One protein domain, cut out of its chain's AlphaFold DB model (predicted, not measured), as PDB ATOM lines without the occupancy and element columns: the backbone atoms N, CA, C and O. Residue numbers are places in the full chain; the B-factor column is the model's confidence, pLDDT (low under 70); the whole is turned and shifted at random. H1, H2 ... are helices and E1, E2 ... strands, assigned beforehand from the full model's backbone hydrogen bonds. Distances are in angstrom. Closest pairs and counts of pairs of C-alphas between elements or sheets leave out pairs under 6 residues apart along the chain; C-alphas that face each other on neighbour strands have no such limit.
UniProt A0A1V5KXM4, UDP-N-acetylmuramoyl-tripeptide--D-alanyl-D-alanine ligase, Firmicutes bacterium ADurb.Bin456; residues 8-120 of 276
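Overview. This is residues 8 to 120 of the 276 residues of the protein "UDP-N-acetylmuramoyl-tripeptide--D-alanyl-D-alanine ligase" of Firmicutes bacterium ADurb.Bin456 (UniProt A0A1V5KXM4). The longest helix, H3, stands in the middle, between a twisted three-stranded sheet, E3 E4 E5, and a pair of parallel strands, E1 and E2. H4 folds back from H3 along the edge of the sheet at E5, while H1 and H2 sit together at the far end of the domain, beyond E1 and E2. The printed part has 113 residues, with four named helices and five named strands in the order H1 E1 H2 E2 E3 E4 E5 H3 H4, a mixed class. The larger sheet is antiparallel, in the order E3, E4, E5. The whole is compact, with a radius of gyration of the C-alphas of 14.5 A, and spans 40 by 28 by 24 A.

Along the chain. Find C-alpha 60 at (31.793, 6.520, -26.685), where E3, residues 60 to 66, begins. E4, residues 69 to 76, runs 21.5 A, and E5, residues 79 to 85, runs 19.3 A. H3, residues 90 to 105, starts from C-alpha 90 at (40.685, 2.923, -23.938) and is 23.1 A long; H4 is residues 110 to 118. Then look back to H1, residues 8 to 20, 19.9 A from C-alpha 8 at (49.314, 25.315, -18.510), and to E1, residues 26 to 30, H2, residues 36 to 42, and E2, residues 46 to 50.

Arrangement. Begin at the meander E3 E4 E5, each strand the antiparallel neighbour of the one before; it is only just strongly twisted, with C-alphas up to 4.2 A off its best plane. In the hairpin E3 and E4, N 61 and O 73 are 2.8 A apart, and in the hairpin E4 and E5, N 74 and O 81 are 2.8 A apart, both within hydrogen-bond range. H3 is on one face of this sheet, making two layers, helix over strands, at a height over the sheet of 8.3 A. H3 and H4 touch, closest at the C-alphas of Ile 100 and Ile 113, 6.4 A, and form a helical hairpin at 34 degrees, a tilt only just shallow. H4 is on the sheet, with the C-alphas of Leu 85 and Ala 118 5.4 A apart, the closest of E5 and H4. Look next at E1, H2, E2, a strand-helix-strand unit, two parallel strands with a helix between them in the chain, whose crossover is right-handed; N 29 and O 48 are 2.9 A apart. The closest C-alphas of E2 and H3 are those of Tyr 50 and Leu 97, 6.3 A. H1 and H2 touch at Gly 15 and Glu 39, their closest C-alphas, 5.2 A, and run the same way at 38 degrees, only just steep. H1 is apart from H3. Every O i to N i+4 pair is within hydrogen-bond range in H3 and H4, but 5 of 9 in H1 and 1 of 3 in H2, where 3 of 4 O i to N i+3 pairs are.

Size, cuts and confidence. The C-alphas of Thr 23 and Arg 67 are the two farthest apart, 41.8 A. The printed part has no cut and no long link; E2 to E3, with 9 residues, is short, and the others are tight. The mean pLDDT of the printed part is 93.8, and no printed residue is under 70.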
ATOM      1  N   SER A   8      50.106  24.136 -18.134       84.56
ATOM      2  CA  SER A   8      49.314  25.315 -18.510       84.56
ATOM      3  C   SER A   8      49.936  26.101 -19.673       84.56
ATOM      4  O   SER A   8      49.205  26.542 -20.557       84.56
ATOM      5  N   ARG A   9      51.270  26.246 -19.707       86.19
ATOM      6  CA  ARG A   9      51.992  26.898 -20.814       86.19
ATOM      7  C   ARG A   9      52.037  26.028 -22.070       86.19
ATOM      8  O   ARG A   9      51.893  26.556 -23.163       86.19
ATOM      9  N   ILE A  10      52.156  24.703 -21.926       86.25
ATOM     10  CA  ILE A  10      52.002  23.767 -23.056       86.25
ATOM     11  C   ILE A  10      50.599  23.893 -23.664       86.25
ATOM     12  O   ILE A  10      50.463  23.920 -24.884       86.25
ATOM     13  N   ALA A  11      49.565  23.991 -22.826       89.00
ATOM     14  CA  ALA A  11      48.198  24.192 -23.285       89.00
ATOM     15  C   ALA A  11      48.028  25.534 -24.009       89.00
ATOM     16  O   ALA A  11      47.437  25.545 -25.079       89.00
ATOM     17  N   ALA A  12      48.593  26.624 -23.476       90.06
ATOM     18  CA  ALA A  12      48.554  27.934 -24.126       90.06
ATOM     19  C   ALA A  12      49.238  27.914 -25.505       90.06
ATOM     20  O   ALA A  12      48.613  28.304 -26.482       90.06
ATOM     21  N   ALA A  13      50.455  27.362 -25.599       91.81
ATOM     22  CA  ALA A  13      51.191  27.261 -26.862       91.81
ATOM     23  C   ALA A  13      50.456  26.401 -27.906       91.81
ATOM     24  O   ALA A  13      50.424  26.727 -29.085       91.81
ATOM     25  N   LYS A  14      49.815  25.299 -27.489       91.75
ATOM     26  CA  LYS A  14      48.952  24.513 -28.390       91.75
ATOM     27  C   LYS A  14      47.660  25.249 -28.755       91.75
ATOM     28  O   LYS A  14      47.137  25.038 -29.844       91.75
ATOM     29  N   GLY A  15      47.140  26.070 -27.845       93.12
ATOM     30  CA  GLY A  15      45.934  26.874 -28.027       93.12
ATOM     31  C   GLY A  15      46.088  27.976 -29.072       93.12
ATOM     32  O   GLY A  15      45.088  28.346 -29.676       93.12
ATOM     33  N   GLU A  16      47.312  28.435 -29.348       94.81
ATOM     34  CA  GLU A  16      47.609  29.395 -30.426       94.81
ATOM     35  C   GLU A  16      47.092  28.909 -31.791       94.81
ATOM     36  O   GLU A  16      46.618  29.709 -32.588       94.81
ATOM     37  N   LEU A  17      47.072  27.591 -32.038       94.62
ATOM     38  CA  LEU A  17      46.509  27.019 -33.269       94.62
ATOM     39  C   LEU A  17      45.022  27.350 -33.465       94.62
ATOM     40  O   LEU A  17      44.553  27.400 -34.599       94.62
ATOM     41  N   LEU A  18      44.277  27.576 -32.381       96.62
ATOM     42  CA  LEU A  18      42.840  27.850 -32.438       96.62
ATOM     43  C   LEU A  18      42.526  29.250 -32.965       96.62
ATOM     44  O   LEU A  18      41.444  29.457 -33.502       96.62
ATOM     45  N   GLU A  19      43.471  30.185 -32.856       95.75
ATOM     46  CA  GLU A  19      43.323  31.553 -33.371       95.75
ATOM     47  C   GLU A  19      43.307  31.588 -34.903       95.75
ATOM     48  O   GLU A  19      42.757  32.510 -35.499       95.75
ATOM     49  N   TYR A  20      43.866  30.557 -35.543       95.81
ATOM     50  CA  TYR A  20      43.928  30.421 -36.997       95.81
ATOM     51  C   TYR A  20      42.752  29.629 -37.583       95.81
ATOM     52  O   TYR A  20      42.697  29.424 -38.796       95.81
ATOM     53  N   VAL A  21      41.806  29.175 -36.753       95.56
ATOM     54  CA  VAL A  21      40.588  28.518 -37.238       95.56
ATOM     55  C   VAL A  21      39.629  29.594 -37.764       95.56
ATOM     56  O   VAL A  21      39.205  30.453 -36.986       95.56
ATOM     57  N   PRO A  22      39.258  29.572 -39.059       93.06
ATOM     58  CA  PRO A  22      38.360  30.575 -39.623       93.06
ATOM     59  C   PRO A  22      36.947  30.442 -39.039       93.06
ATOM     60  O   PRO A  22      36.561  29.377 -38.563       93.06
ATOM     61  N   THR A  23      36.128  31.492 -39.141       91.81
ATOM     62  CA  THR A  23      34.739  31.503 -38.635       91.81
ATOM     63  C   THR A  23      33.873  30.373 -39.209       91.81
ATOM     64  O   THR A  23      33.011  29.847 -38.514       91.81
ATOM     65  N   GLY A  24      34.113  29.967 -40.461       93.06
ATOM     66  CA  GLY A  24      33.447  28.816 -41.091       93.06
ATOM     67  C   GLY A  24      34.123  27.462 -40.832       93.06
ATOM     68  O   GLY A  24      33.655  26.446 -41.334       93.06
ATOM     69  N   GLY A  25      35.239  27.444 -40.106       96.00
ATOM     70  CA  GLY A  25      35.969  26.236 -39.736       96.00
ATOM     71  C   GLY A  25      35.490  25.644 -38.413       96.00
ATOM     72  O   GLY A  25      34.577  26.156 -37.758       96.00
ATOM     73  N   PHE A  26      36.148  24.564 -37.993       97.00
ATOM     74  CA  PHE A  26      35.856  23.896 -36.732       97.00
ATOM     75  C   PHE A  26      37.125  23.488 -35.979       97.00
ATOM     76  O   PHE A  26      38.190  23.289 -36.563       97.00
ATOM     77  N   ALA A  27      36.989  23.333 -34.665       97.06
ATOM     78  CA  ALA A  27      38.006  22.801 -33.776       97.06
ATOM     79  C   ALA A  27      37.438  21.625 -32.975       97.06
ATOM     80  O   ALA A  27      36.439  21.769 -32.266       97.06
ATOM     81  N   LEU A  28      38.112  20.476 -33.056       96.81
ATOM     82  CA  LEU A  28      37.799  19.298 -32.253       96.81
ATOM     83  C   LEU A  28      38.710  19.218 -31.028       96.81
ATOM     84  O   LEU A  28      39.926  19.064 -31.149       96.81
ATOM     85  N   LEU A  29      38.122  19.310 -29.837       96.75
ATOM     86  CA  LEU A  29      38.850  19.531 -28.592       96.75
ATOM     87  C   LEU A  29      38.555  18.452 -27.541       96.75
ATOM     88  O   LEU A  29      37.401  18.142 -27.254       96.75
ATOM     89  N   ASN A  30      39.609  17.917 -26.913       95.81
ATOM     90  CA  ASN A  30      39.477  16.925 -25.844       95.81
ATOM     91  C   ASN A  30      38.916  17.570 -24.564       95.81
ATOM     92  O   ASN A  30      39.637  18.297 -23.871       95.81
ATOM     93  N   ALA A  31      37.667  17.249 -24.225       95.56
ATOM     94  CA  ALA A  31      36.943  17.739 -23.055       95.56
ATOM     95  C   ALA A  31      37.641  17.422 -21.723       95.56
ATOM     96  O   ALA A  31      37.451  18.138 -20.739       95.56
ATOM     97  N   GLU A  32      38.455  16.366 -21.676       91.62
ATOM     98  CA  GLU A  32      39.109  15.878 -20.461       91.62
ATOM     99  C   GLU A  32      40.245  16.795 -19.999       91.62
ATOM    100  O   GLU A  32      40.527  16.874 -18.798       91.62
ATOM    101  N   SER A  33      40.837  17.578 -20.908       90.81
ATOM    102  CA  SER A  33      41.902  18.517 -20.556       90.81
ATOM    103  C   SER A  33      41.370  19.661 -19.675       90.81
ATOM    104  O   SER A  33      40.440  20.371 -20.063       90.81
ATOM    105  N   PRO A  34      41.973  19.919 -18.497       90.38
ATOM    106  CA  PRO A  34      41.509  20.974 -17.592       90.38
ATOM    107  C   PRO A  34      41.678  22.384 -18.177       90.38
ATOM    108  O   PRO A  34      41.004  23.316 -17.745       90.38
ATOM    109  N   PHE A  35      42.546  22.549 -19.177       93.19
ATOM    110  CA  PHE A  35      42.808  23.835 -19.822       93.19
ATOM    111  C   PHE A  35      41.943  24.062 -21.066       93.19
ATOM    112  O   PHE A  35      41.898  25.176 -21.578       93.19
ATOM    113  N   ILE A  36      41.232  23.039 -21.554       93.94
ATOM    114  CA  ILE A  36      40.627  23.093 -22.889       93.94
ATOM    115  C   ILE A  36      39.528  24.144 -23.009       93.94
ATOM    116  O   ILE A  36      39.475  24.848 -24.006       93.94
ATOM    117  N   LYS A  37      38.706  24.325 -21.966       93.00
ATOM    118  CA  LYS A  37      37.650  25.351 -21.952       93.00
ATOM    119  C   LYS A  37      38.219  26.768 -21.996       93.00
ATOM    120  O   LYS A  37      37.567  27.670 -22.509       93.00
ATOM    121  N   ARG A  38      39.414  26.973 -21.430       94.94
ATOM    122  CA  ARG A  38      40.129  28.251 -21.506       94.94
ATOM    123  C   ARG A  38      40.622  28.483 -22.930       94.94
ATOM    124  O   ARG A  38      40.345  29.540 -23.478       94.94
ATOM    125  N   GLU A  39      41.306  27.499 -23.517       95.38
ATOM    126  CA  GLU A  39      41.871  27.641 -24.867       95.38
ATOM    127  C   GLU A  39      40.799  27.716 -25.956       95.38
ATOM    128  O   GLU A  39      40.949  28.479 -26.901       95.38
ATOM    129  N   ALA A  40      39.676  27.010 -25.799       95.44
ATOM    130  CA  ALA A  40      38.571  27.014 -26.756       95.44
ATOM    131  C   ALA A  40      38.018  28.416 -27.051       95.44
ATOM    132  O   ALA A  40      37.521  28.648 -28.146       95.44
ATOM    133  N   LYS A  41      38.144  29.362 -26.106       95.56
ATOM    134  CA  LYS A  41      37.722  30.762 -26.284       95.56
ATOM    135  C   LYS A  41      38.495  31.500 -27.381       95.56
ATOM    136  O   LYS A  41      38.053  32.560 -27.803       95.56
ATOM    137  N   ARG A  42      39.649  30.973 -27.803       95.81
ATOM    138  CA  ARG A  42      40.460  31.523 -28.898       95.81
ATOM    139  C   ARG A  42      39.907  31.164 -30.280       95.81
ATOM    140  O   ARG A  42      40.224  31.845 -31.246       95.81
ATOM    141  N   CYS A  43      39.106  30.102 -30.373       96.44
ATOM    142  CA  CYS A  43      38.508  29.663 -31.628       96.44
ATOM    143  C   CYS A  43      37.317  30.559 -31.986       96.44
ATOM    144  O   CYS A  43      36.405  30.724 -31.175       96.44
ATOM    145  N   GLN A  44      37.308  31.096 -33.206       94.19
ATOM    146  CA  GLN A  44      36.163  31.840 -33.748       94.19
ATOM    147  C   GLN A  44      35.190  30.955 -34.542       94.19
ATOM    148  O   GLN A  44      34.087  31.394 -34.860       94.19
ATOM    149  N   GLY A  45      35.605  29.734 -34.888       95.31
ATOM    150  CA  GLY A  45      34.783  28.744 -35.579       95.31
ATOM    151  C   GLY A  45      33.964  27.864 -34.632       95.31
ATOM    152  O   GLY A  45      33.882  28.086 -33.420       95.31
ATOM    153  N   LYS A  46      33.374  26.804 -35.189       96.31
ATOM    154  CA  LYS A  46      32.614  25.804 -34.429       96.31
ATOM    155  C   LYS A  46      33.544  25.035 -33.486       96.31
ATOM    156  O   LYS A  46      34.560  24.495 -33.910       96.31
ATOM    157  N   VAL A  47      33.192  24.927 -32.206       96.88
ATOM    158  CA  VAL A  47      33.944  24.114 -31.236       96.88
ATOM    159  C   VAL A  47      33.158  22.858 -30.897       96.88
ATOM    160  O   VAL A  47      32.022  22.937 -30.434       96.88
ATOM    161  N   ILE A  48      33.786  21.699 -31.090       96.44
ATOM    162  CA  ILE A  48      33.206  20.385 -30.805       96.44
ATOM    163  C   ILE A  48      34.065  19.713 -29.750       96.44
ATOM    164  O   ILE A  48      35.288  19.629 -29.880       96.44
ATOM    165  N   TYR A  49      33.418  19.216 -28.703       97.25
ATOM    166  CA  TYR A  49      34.105  18.529 -27.622       97.25
ATOM    167  C   TYR A  49      33.940  17.023 -27.760       97.25
ATOM    168  O   TYR A  49      32.819  16.535 -27.926       97.25
ATOM    169  N   TYR A  50      35.049  16.299 -27.632       97.25
ATOM    170  CA  TYR A  50      35.060  14.844 -27.513       97.25
ATOM    171  C   TYR A  50      35.621  14.409 -26.158       97.25
ATOM    172  O   TYR A  50      36.458  15.105 -25.580       97.25
ATOM    173  N   GLY A  51      35.164  13.273 -25.636       95.62
ATOM    174  CA  GLY A  51      35.629  12.758 -24.348       95.62
ATOM    175  C   GLY A  51      34.956  11.453 -23.936       95.62
ATOM    176  O   GLY A  51      33.884  11.106 -24.437       95.62
ATOM    177  N   LEU A  52      35.588  10.736 -23.008       93.62
ATOM    178  CA  LEU A  52      35.051   9.516 -22.404       93.62
ATOM    179  C   LEU A  52      34.483   9.782 -21.010       93.62
ATOM    180  O   LEU A  52      33.439   9.239 -20.664       93.62
ATOM    181  N   GLU A  53      35.156  10.620 -20.219       90.12
ATOM    182  CA  GLU A  53      34.813  10.817 -18.804       90.12
ATOM    183  C   GLU A  53      34.099  12.139 -18.515       90.12
ATOM    184  O   GLU A  53      33.309  12.240 -17.574       90.12
ATOM    185  N   LYS A  54      34.382  13.181 -19.303       90.56
ATOM    186  CA  LYS A  54      33.790  14.512 -19.113       90.56
ATOM    187  C   LYS A  54      32.656  14.770 -20.104       90.56
ATOM    188  O   LYS A  54      32.703  14.244 -21.214       90.56
ATOM    189  N   PRO A  55      31.677  15.629 -19.748       90.00
ATOM    190  CA  PRO A  55      30.610  16.019 -20.662       90.00
ATOM    191  C   PRO A  55      31.165  16.532 -21.996       90.00
ATOM    192  O   PRO A  55      31.937  17.494 -22.028       90.00
ATOM    193  N   ALA A  56      30.758  15.878 -23.079       94.06
ATOM    194  CA  ALA A  56      31.203  16.128 -24.441       94.06
ATOM    195  C   ALA A  56      30.055  15.820 -25.413       94.06
ATOM    196  O   ALA A  56      29.227  14.953 -25.136       94.06
ATOM    197  N   SER A  57      30.005  16.524 -26.544       92.38
ATOM    198  CA  SER A  57      29.025  16.253 -27.605       92.38
ATOM    199  C   SER A  57      29.314  14.940 -28.329       92.38
ATOM    200  O   SER A  57      28.394  14.303 -28.827       92.38
ATOM    201  N   LEU A  58      30.585  14.534 -28.370       96.12
ATOM    202  CA  LEU A  58      31.034  13.294 -28.987       96.12
ATOM    203  C   LEU A  58      31.645  12.377 -27.922       96.12
ATOM    204  O   LEU A  58      32.696  12.671 -27.353       96.12
ATOM    205  N   THR A  59      30.975  11.268 -27.629       96.25
ATOM    206  CA  THR A  59      31.392  10.320 -26.588       96.25
ATOM    207  C   THR A  59      31.185   8.881 -27.044       96.25
ATOM    208  O   THR A  59      30.362   8.624 -27.923       96.25
ATOM    209  N   ALA A  60      31.927   7.951 -26.442       96.38
ATOM    210  CA  ALA A  60      31.793   6.520 -26.685       96.38
ATOM    211  C   ALA A  60      31.116   5.829 -25.496       96.38
ATOM    212  O   ALA A  60      31.391   6.135 -24.335       96.38
ATOM    213  N   ARG A  61      30.258   4.855 -25.793       94.50
ATOM    214  CA  ARG A  61      29.576   3.985 -24.829       94.50
ATOM    215  C   ARG A  61      29.879   2.525 -25.149       94.50
ATOM    216  O   ARG A  61      30.395   2.224 -26.220       94.50
ATOM    217  N   GLU A  62      29.576   1.636 -24.204       94.56
ATOM    218  CA  GLU A  62      29.659   0.176 -24.406       94.56
ATOM    219  C   GLU A  62      31.036  -0.301 -24.898       94.56
ATOM    220  O   GLU A  62      31.149  -1.251 -25.672       94.56
ATOM    221  N   ILE A  63      32.092   0.382 -24.440       95.44
ATOM    222  CA  ILE A  63      33.472   0.076 -24.813       95.44
ATOM    223  C   ILE A  63      33.826  -1.304 -24.271       95.44
ATOM    224  O   ILE A  63      33.913  -1.483 -23.052       95.44
ATOM    225  N   ARG A  64      34.070  -2.249 -25.173       93.69
ATOM    226  CA  ARG A  64      34.356  -3.644 -24.843       93.69
ATOM    227  C   ARG A  64      35.508  -4.196 -25.686       93.69
ATOM    228  O   ARG A  64      35.639  -3.806 -26.847       93.69
ATOM    229  N   PRO A  65      36.331  -5.105 -25.139       90.25
ATOM    230  CA  PRO A  65      37.311  -5.842 -25.927       90.25
ATOM    231  C   PRO A  65      36.630  -6.676 -27.013       90.25
ATOM    232  O   PRO A  65      35.654  -7.373 -26.744       90.25
ATOM    233  N   GLU A  66      37.170  -6.644 -28.227       88.75
ATOM    234  CA  GLU A  66      36.750  -7.531 -29.310       88.75
ATOM    235  C   GLU A  66      37.942  -7.812 -30.230       88.75
ATOM    236  O   GLU A  66      38.616  -6.884 -30.658       88.75
ATOM    237  N   ARG A  67      38.225  -9.086 -30.543       84.31
ATOM    238  CA  ARG A  67      39.242  -9.480 -31.546       84.31
ATOM    239  C   ARG A  67      40.607  -8.774 -31.379       84.31
ATOM    240  O   ARG A  67      41.190  -8.312 -32.351       84.31
ATOM    241  N   GLY A  68      41.096  -8.631 -30.143       80.69
ATOM    242  CA  GLY A  68      42.368  -7.943 -29.844       80.69
ATOM    243  C   GLY A  68      42.330  -6.407 -29.933       80.69
ATOM    244  O   GLY A  68      43.332  -5.754 -29.656       80.69
ATOM    245  N   GLY A  69      41.177  -5.833 -30.276       90.38
ATOM    246  CA  GLY A  69      40.896  -4.405 -30.297       90.38
ATOM    247  C   GLY A  69      39.717  -4.045 -29.391       90.38
ATOM    248  O   GLY A  69      39.452  -4.715 -28.388       90.38
ATOM    249  N   LEU A  70      39.001  -2.980 -29.745       94.12
ATOM    250  CA  LEU A  70      37.870  -2.450 -28.989       94.12
ATOM    251  C   LEU A  70      36.673  -2.183 -29.905       94.12
ATOM    252  O   LEU A  70      36.816  -1.528 -30.937       94.12
ATOM    253  N   CYS A  71      35.494  -2.629 -29.479       97.19
ATOM    254  CA  CYS A  71      34.211  -2.186 -30.020       97.19
ATOM    255  C   CYS A  71      33.600  -1.131 -29.102       97.19
ATOM    256  O   CYS A  71      33.717  -1.229 -27.877       97.19
ATOM    257  N   PHE A  72      32.968  -0.116 -29.686       97.94
ATOM    258  CA  PHE A  72      32.309   0.954 -28.944       97.94
ATOM    259  C   PHE A  72      31.234   1.652 -29.779       97.94
ATOM    260  O   PHE A  72      31.332   1.743 -31.000       97.94
ATOM    261  N   SER A  73      30.235   2.196 -29.092       97.25
ATOM    262  CA  SER A  73      29.074   2.859 -29.686       97.25
ATOM    263  C   SER A  73      29.202   4.379 -29.572       97.25
ATOM    264  O   SER A  73      29.504   4.895 -28.494       97.25
ATOM    265  N   VAL A  74      28.952   5.116 -30.655       97.25
ATOM    266  CA  VAL A  74      28.979   6.587 -30.698       97.25
ATOM    267  C   VAL A  74      27.655   7.097 -31.251       97.25
ATOM    268  O   VAL A  74      27.166   6.598 -32.261       97.25
ATOM    269  N   VAL A  75      27.075   8.107 -30.602       92.56
ATOM    270  CA  VAL A  75      25.876   8.778 -31.123       92.56
ATOM    271  C   VAL A  75      26.306   9.887 -32.076       92.56
ATOM    272  O   VAL A  75      26.927  10.862 -31.653       92.56
ATOM    273  N   LEU A  76      25.960   9.735 -33.350       88.38
ATOM    274  CA  LEU A  76      26.192  10.703 -34.416       88.38
ATOM    275  C   LEU A  76      24.832  11.179 -34.925       88.38
ATOM    276  O   LEU A  76      24.000  10.365 -35.321       88.38
ATOM    277  N   GLU A  77      24.583  12.489 -34.874       85.19
ATOM    278  CA  GLU A  77      23.346  13.116 -35.387       85.19
ATOM    279  C   GLU A  77      22.050  12.467 -34.848       85.19
ATOM    280  O   GLU A  77      21.051  12.357 -35.548       85.19
ATOM    281  N   GLY A  78      22.066  12.012 -33.589       85.88
ATOM    282  CA  GLY A  78      20.916  11.368 -32.936       85.88
ATOM    283  C   GLY A  78      20.804   9.856 -33.153       85.88
ATOM    284  O   GLY A  78      19.970   9.213 -32.520       85.88
ATOM    285  N   GLU A  79      21.673   9.267 -33.965       89.25
ATOM    286  CA  GLU A  79      21.691   7.837 -34.259       89.25
ATOM    287  C   GLU A  79      22.925   7.160 -33.657       89.25
ATOM    288  O   GLU A  79      24.035   7.692 -33.703       89.25
ATOM    289  N   CYS A  80      22.738   5.963 -33.110       92.88
ATOM    290  CA  CYS A  80      23.820   5.168 -32.541       92.88
ATOM    291  C   CYS A  80      24.537   4.369 -33.639       92.88
ATOM    292  O   CYS A  80      23.898   3.591 -34.342       92.88
ATOM    293  N   GLN A  81      25.855   4.532 -33.749       95.06
ATOM    294  CA  GLN A  81      26.721   3.771 -34.648       95.06
ATOM    295  C   GLN A  81      27.775   3.020 -33.833       95.06
ATOM    296  O   GLN A  81      28.476   3.617 -33.013       95.06
ATOM    297  N   GLU A  82      27.922   1.724 -34.090       97.00
ATOM    298  CA  GLU A  82      29.011   0.927 -33.529       97.00
ATOM    299  C   GLU A  82      30.261   1.012 -34.416       97.00
ATOM    300  O   GLU A  82      30.177   0.979 -35.647       97.00
ATOM    301  N   PHE A  83      31.424   1.121 -33.776       97.69
ATOM    302  CA  PHE A  83      32.739   1.157 -34.402       97.69
ATOM    303  C   PHE A  83      33.635   0.065 -33.823       97.69
ATOM    304  O   PHE A  83      33.605  -0.205 -32.621       97.69
ATOM    305  N   TYR A  84      34.481  -0.506 -34.680       97.25
ATOM    306  CA  TYR A  84      35.567  -1.399 -34.293       97.25
ATOM    307  C   TYR A  84      36.913  -0.711 -34.525       97.25
ATOM    308  O   TYR A  84      37.163  -0.151 -35.592       97.25
ATOM    309  N   LEU A  85      37.783  -0.774 -33.520       95.62
ATOM    310  CA  LEU A  85      39.153  -0.293 -33.576       95.62
ATOM    311  C   LEU A  85      40.096  -1.467 -33.277       95.62
ATOM    312  O   LEU A  85      40.097  -1.938 -32.139       95.62
ATOM    313  N   PRO A  86      40.928  -1.927 -34.231       92.69
ATOM    314  CA  PRO A  86      41.819  -3.086 -34.077       92.69
ATOM    315  C   PRO A  86      43.071  -2.764 -33.242       92.69
ATOM    316  O   PRO A  86      44.183  -3.182 -33.553       92.69
ATOM    317  N   VAL A  87      42.907  -1.961 -32.192       88.88
ATOM    318  CA  VAL A  87      43.984  -1.489 -31.329       88.88
ATOM    319  C   VAL A  87      43.510  -1.528 -29.875       88.88
ATOM    320  O   VAL A  87      42.429  -1.010 -29.577       88.88
ATOM    321  N   PRO A  88      44.302  -2.096 -28.951       86.81
ATOM    322  CA  PRO A  88      43.940  -2.136 -27.544       86.81
ATOM    323  C   PRO A  88      44.054  -0.759 -26.873       86.81
ATOM    324  O   PRO A  88      44.744   0.154 -27.337       86.81
ATOM    325  N   GLY A  89      43.414  -0.640 -25.712       87.12
ATOM    326  CA  GLY A  89      43.537   0.510 -24.822       87.12
ATOM    327  C   GLY A  89      42.479   1.590 -25.033       87.12
ATOM    328  O   GLY A  89      42.335   2.174 -26.104       87.12
ATOM    329  N   ARG A  90      41.776   1.929 -23.948       90.12
ATOM    330  CA  ARG A  90      40.685   2.923 -23.938       90.12
ATOM    331  C   ARG A  90      41.111   4.309 -24.436       90.12
ATOM    332  O   ARG A  90      40.318   5.021 -25.040       90.12
ATOM    333  N   HIS A  91      42.374   4.680 -24.246       88.75
ATOM    334  CA  HIS A  91      42.931   5.926 -24.775       88.75
ATOM    335  C   HIS A  91      42.918   5.982 -26.315       88.75
ATOM    336  O   HIS A  91      42.818   7.067 -26.882       88.75
ATOM    337  N   ASN A  92      42.964   4.838 -27.004       92.06
ATOM    338  CA  ASN A  92      42.827   4.803 -28.458       92.06
ATOM    339  C   ASN A  92      41.378   4.995 -28.912       92.06
ATOM    340  O   ASN A  92      41.170   5.562 -29.978       92.06
ATOM    341  N   VAL A  93      40.381   4.667 -28.081       95.12
ATOM    342  CA  VAL A  93      38.984   5.080 -28.322       95.12
ATOM    343  C   VAL A  93      38.858   6.599 -28.242       95.12
ATOM    344  O   VAL A  93      38.214   7.205 -29.088       95.12
ATOM    345  N   LEU A  94      39.530   7.245 -27.283       95.06
ATOM    346  CA  LEU A  94      39.565   8.709 -27.203       95.06
ATOM    347  C   LEU A  94      40.198   9.339 -28.460       95.06
ATOM    348  O   LEU A  94      39.670  10.318 -28.988       95.06
ATOM    349  N   ASN A  95      41.281   8.750 -28.979       94.44
ATOM    350  CA  ASN A  95      41.872   9.157 -30.259       94.44
ATOM    351  C   ASN A  95      40.910   8.913 -31.436       94.44
ATOM    352  O   ASN A  95      40.794   9.761 -32.320       94.44
ATOM    353  N   ALA A  96      40.197   7.784 -31.437       96.44
ATOM    354  CA  ALA A  96      39.210   7.463 -32.459       96.44
ATOM    355  C   ALA A  96      38.038   8.450 -32.439       96.44
ATOM    356  O   ALA A  96      37.615   8.874 -33.503       96.44
ATOM    357  N   LEU A  97      37.568   8.906 -31.272       97.56
ATOM    358  CA  LEU A  97      36.549   9.959 -31.186       97.56
ATOM    359  C   LEU A  97      37.016  11.257 -31.855       97.56
ATOM    360  O   LEU A  97      36.237  11.890 -32.564       97.56
ATOM    361  N   ALA A  98      38.287  11.634 -31.693       97.00
ATOM    362  CA  ALA A  98      38.836  12.781 -32.408       97.00
ATOM    363  C   ALA A  98      38.791  12.574 -33.935       97.00
ATOM    364  O   ALA A  98      38.381  13.472 -34.667       97.00
ATOM    365  N   ALA A  99      39.162  11.384 -34.416       97.06
ATOM    366  CA  ALA A  99      39.111  11.049 -35.839       97.06
ATOM    367  C   ALA A  99      37.673  10.995 -36.385       97.06
ATOM    368  O   ALA A  99      37.410  11.549 -37.448       97.06
ATOM    369  N   ILE A 100      36.741  10.390 -35.640       97.69
ATOM    370  CA  ILE A 100      35.315  10.302 -35.983       97.69
ATOM    371  C   ILE A 100      34.745  11.703 -36.152       97.69
ATOM    372  O   ILE A 100      34.169  11.996 -37.191       97.69
ATOM    373  N   GLY A 101      34.941  12.589 -35.171       96.94
ATOM    374  CA  GLY A 101      34.360  13.924 -35.259       96.94
ATOM    375  C   GLY A 101      34.991  14.783 -36.353       96.94
ATOM    376  O   GLY A 101      34.268  15.518 -37.012       96.94
ATOM    377  N   VAL A 102      36.298  14.655 -36.619       97.19
ATOM    378  CA  VAL A 102      36.910  15.310 -37.791       97.19
ATOM    379  C   VAL A 102      36.299  14.760 -39.078       97.19
ATOM    380  O   VAL A 102      35.943  15.539 -39.955       97.19
ATOM    381  N   GLY A 103      36.143  13.439 -39.191       97.19
ATOM    382  CA  GLY A 103      35.575  12.824 -40.383       97.19
ATOM    383  C   GLY A 103      34.127  13.237 -40.638       97.19
ATOM    384  O   GLY A 103      33.792  13.583 -41.769       97.19
ATOM    385  N   THR A 104      33.301  13.290 -39.591       96.12
ATOM    386  CA  THR A 104      31.918  13.776 -39.673       96.12
ATOM    387  C   THR A 104      31.863  15.228 -40.148       96.12
ATOM    388  O   THR A 104      31.122  15.533 -41.077       96.12
ATOM    389  N   GLU A 105      32.668  16.128 -39.576       95.50
ATOM    390  CA  GLU A 105      32.667  17.543 -39.982       95.50
ATOM    391  C   GLU A 105      33.225  17.774 -41.394       95.50
ATOM    392  O   GLU A 105      32.882  18.764 -42.036       95.50
ATOM    393  N   LEU A 106      34.057  16.858 -41.899       96.00
ATOM    394  CA  LEU A 106      34.537  16.864 -43.283       96.00
ATOM    395  C   LEU A 106      33.583  16.161 -44.265       96.00
ATOM    396  O   LEU A 106      33.891  16.084 -45.452       96.00
ATOM    397  N   GLY A 107      32.431  15.669 -43.798       95.94
ATOM    398  CA  GLY A 107      31.390  15.084 -44.643       95.94
ATOM    399  C   GLY A 107      31.622  13.627 -45.048       95.94
ATOM    400  O   GLY A 107      30.965  13.156 -45.974       95.94
ATOM    401  N   LEU A 108      32.524  12.904 -44.376       97.25
ATOM    402  CA  LEU A 108      32.647  11.457 -44.565       97.25
ATOM    403  C   LEU A 108      31.390  10.753 -44.051       97.25
ATOM    404  O   LEU A 108      30.853  11.070 -42.985       97.25
ATOM    405  N   THR A 109      30.951   9.738 -44.786       95.75
ATOM    406  CA  THR A 109      29.856   8.872 -44.362       95.75
ATOM    407  C   THR A 109      30.273   8.015 -43.165       95.75
ATOM    408  O   THR A 109      31.444   7.690 -42.957       95.75
ATOM    409  N   ARG A 110      29.286   7.564 -42.386       94.62
ATOM    410  CA  ARG A 110      29.509   6.655 -41.245       94.62
ATOM    411  C   ARG A 110      30.224   5.373 -41.669       94.62
ATOM    412  O   ARG A 110      31.094   4.895 -40.947       94.62
ATOM    413  N   GLY A 111      29.887   4.857 -42.853       95.62
ATOM    414  CA  GLY A 111      30.525   3.682 -43.443       95.62
ATOM    415  C   GLY A 111      32.002   3.910 -43.763       95.62
ATOM    416  O   GLY A 111      32.825   3.062 -43.432       95.62
ATOM    417  N   GLU A 112      32.359   5.066 -44.330       97.31
ATOM    418  CA  GLU A 112      33.758   5.420 -44.608       97.31
ATOM    419  C   GLU A 112      34.575   5.576 -43.323       97.31
ATOM    420  O   GLU A 112      35.684   5.049 -43.233       97.31
ATOM    421  N   ILE A 113      34.019   6.239 -42.303       97.56
ATOM    422  CA  ILE A 113      34.681   6.389 -41.000       97.56
ATOM    423  C   ILE A 113      34.883   5.014 -40.347       97.56
ATOM    424  O   ILE A 113      35.977   4.714 -39.869       97.56
ATOM    425  N   ALA A 114      33.856   4.156 -40.357       96.88
ATOM    426  CA  ALA A 114      33.935   2.817 -39.781       96.88
ATOM    427  C   ALA A 114      34.959   1.935 -40.502       96.88
ATOM    428  O   ALA A 114      35.787   1.301 -39.848       96.88
ATOM    429  N   ALA A 115      34.955   1.942 -41.837       96.69
ATOM    430  CA  ALA A 115      35.932   1.218 -42.640       96.69
ATOM    431  C   ALA A 115      37.361   1.728 -42.394       96.69
ATOM    432  O   ALA A 115      38.280   0.927 -42.225       96.69
ATOM    433  N   GLY A 116      37.546   3.050 -42.310       96.69
ATOM    434  CA  GLY A 116      38.840   3.669 -42.030       96.69
ATOM    435  C   GLY A 116      39.401   3.279 -40.662       96.69
ATOM    436  O   GLY A 116      40.574   2.928 -40.566       96.69
ATOM    437  N   LEU A 117      38.568   3.282 -39.615       96.62
ATOM    438  CA  LEU A 117      38.977   2.850 -38.274       96.62
ATOM    439  C   LEU A 117      39.297   1.353 -38.215       96.62
ATOM    440  O   LEU A 117      40.309   0.971 -37.626       96.62
ATOM    441  N   ALA A 118      38.476   0.515 -38.853       95.88
ATOM    442  CA  ALA A 118      38.662  -0.935 -38.866       95.88
ATOM    443  C   ALA A 118      39.927  -1.376 -39.627       95.88
ATOM    444  O   ALA A 118      40.456  -2.452 -39.361       95.88
ATOM    445  N   ALA A 119      40.423  -0.548 -40.552       94.31
ATOM    446  CA  ALA A 119      41.626  -0.809 -41.341       94.31
ATOM    447  C   ALA A 119      42.928  -0.296 -40.693       94.31
ATOM    448  O   ALA A 119      43.999  -0.415 -41.293       94.31
ATOM    449  N   ILE A 120      42.869   0.297 -39.494       89.75
ATOM    450  CA  ILE A 120      44.061   0.825 -38.826       89.75
ATOM    451  C   ILE A 120      45.036  -0.310 -38.513       89.75
ATOM    452  O   ILE A 120      44.712  -1.270 -37.823       89.75
TER     453      ILE A 120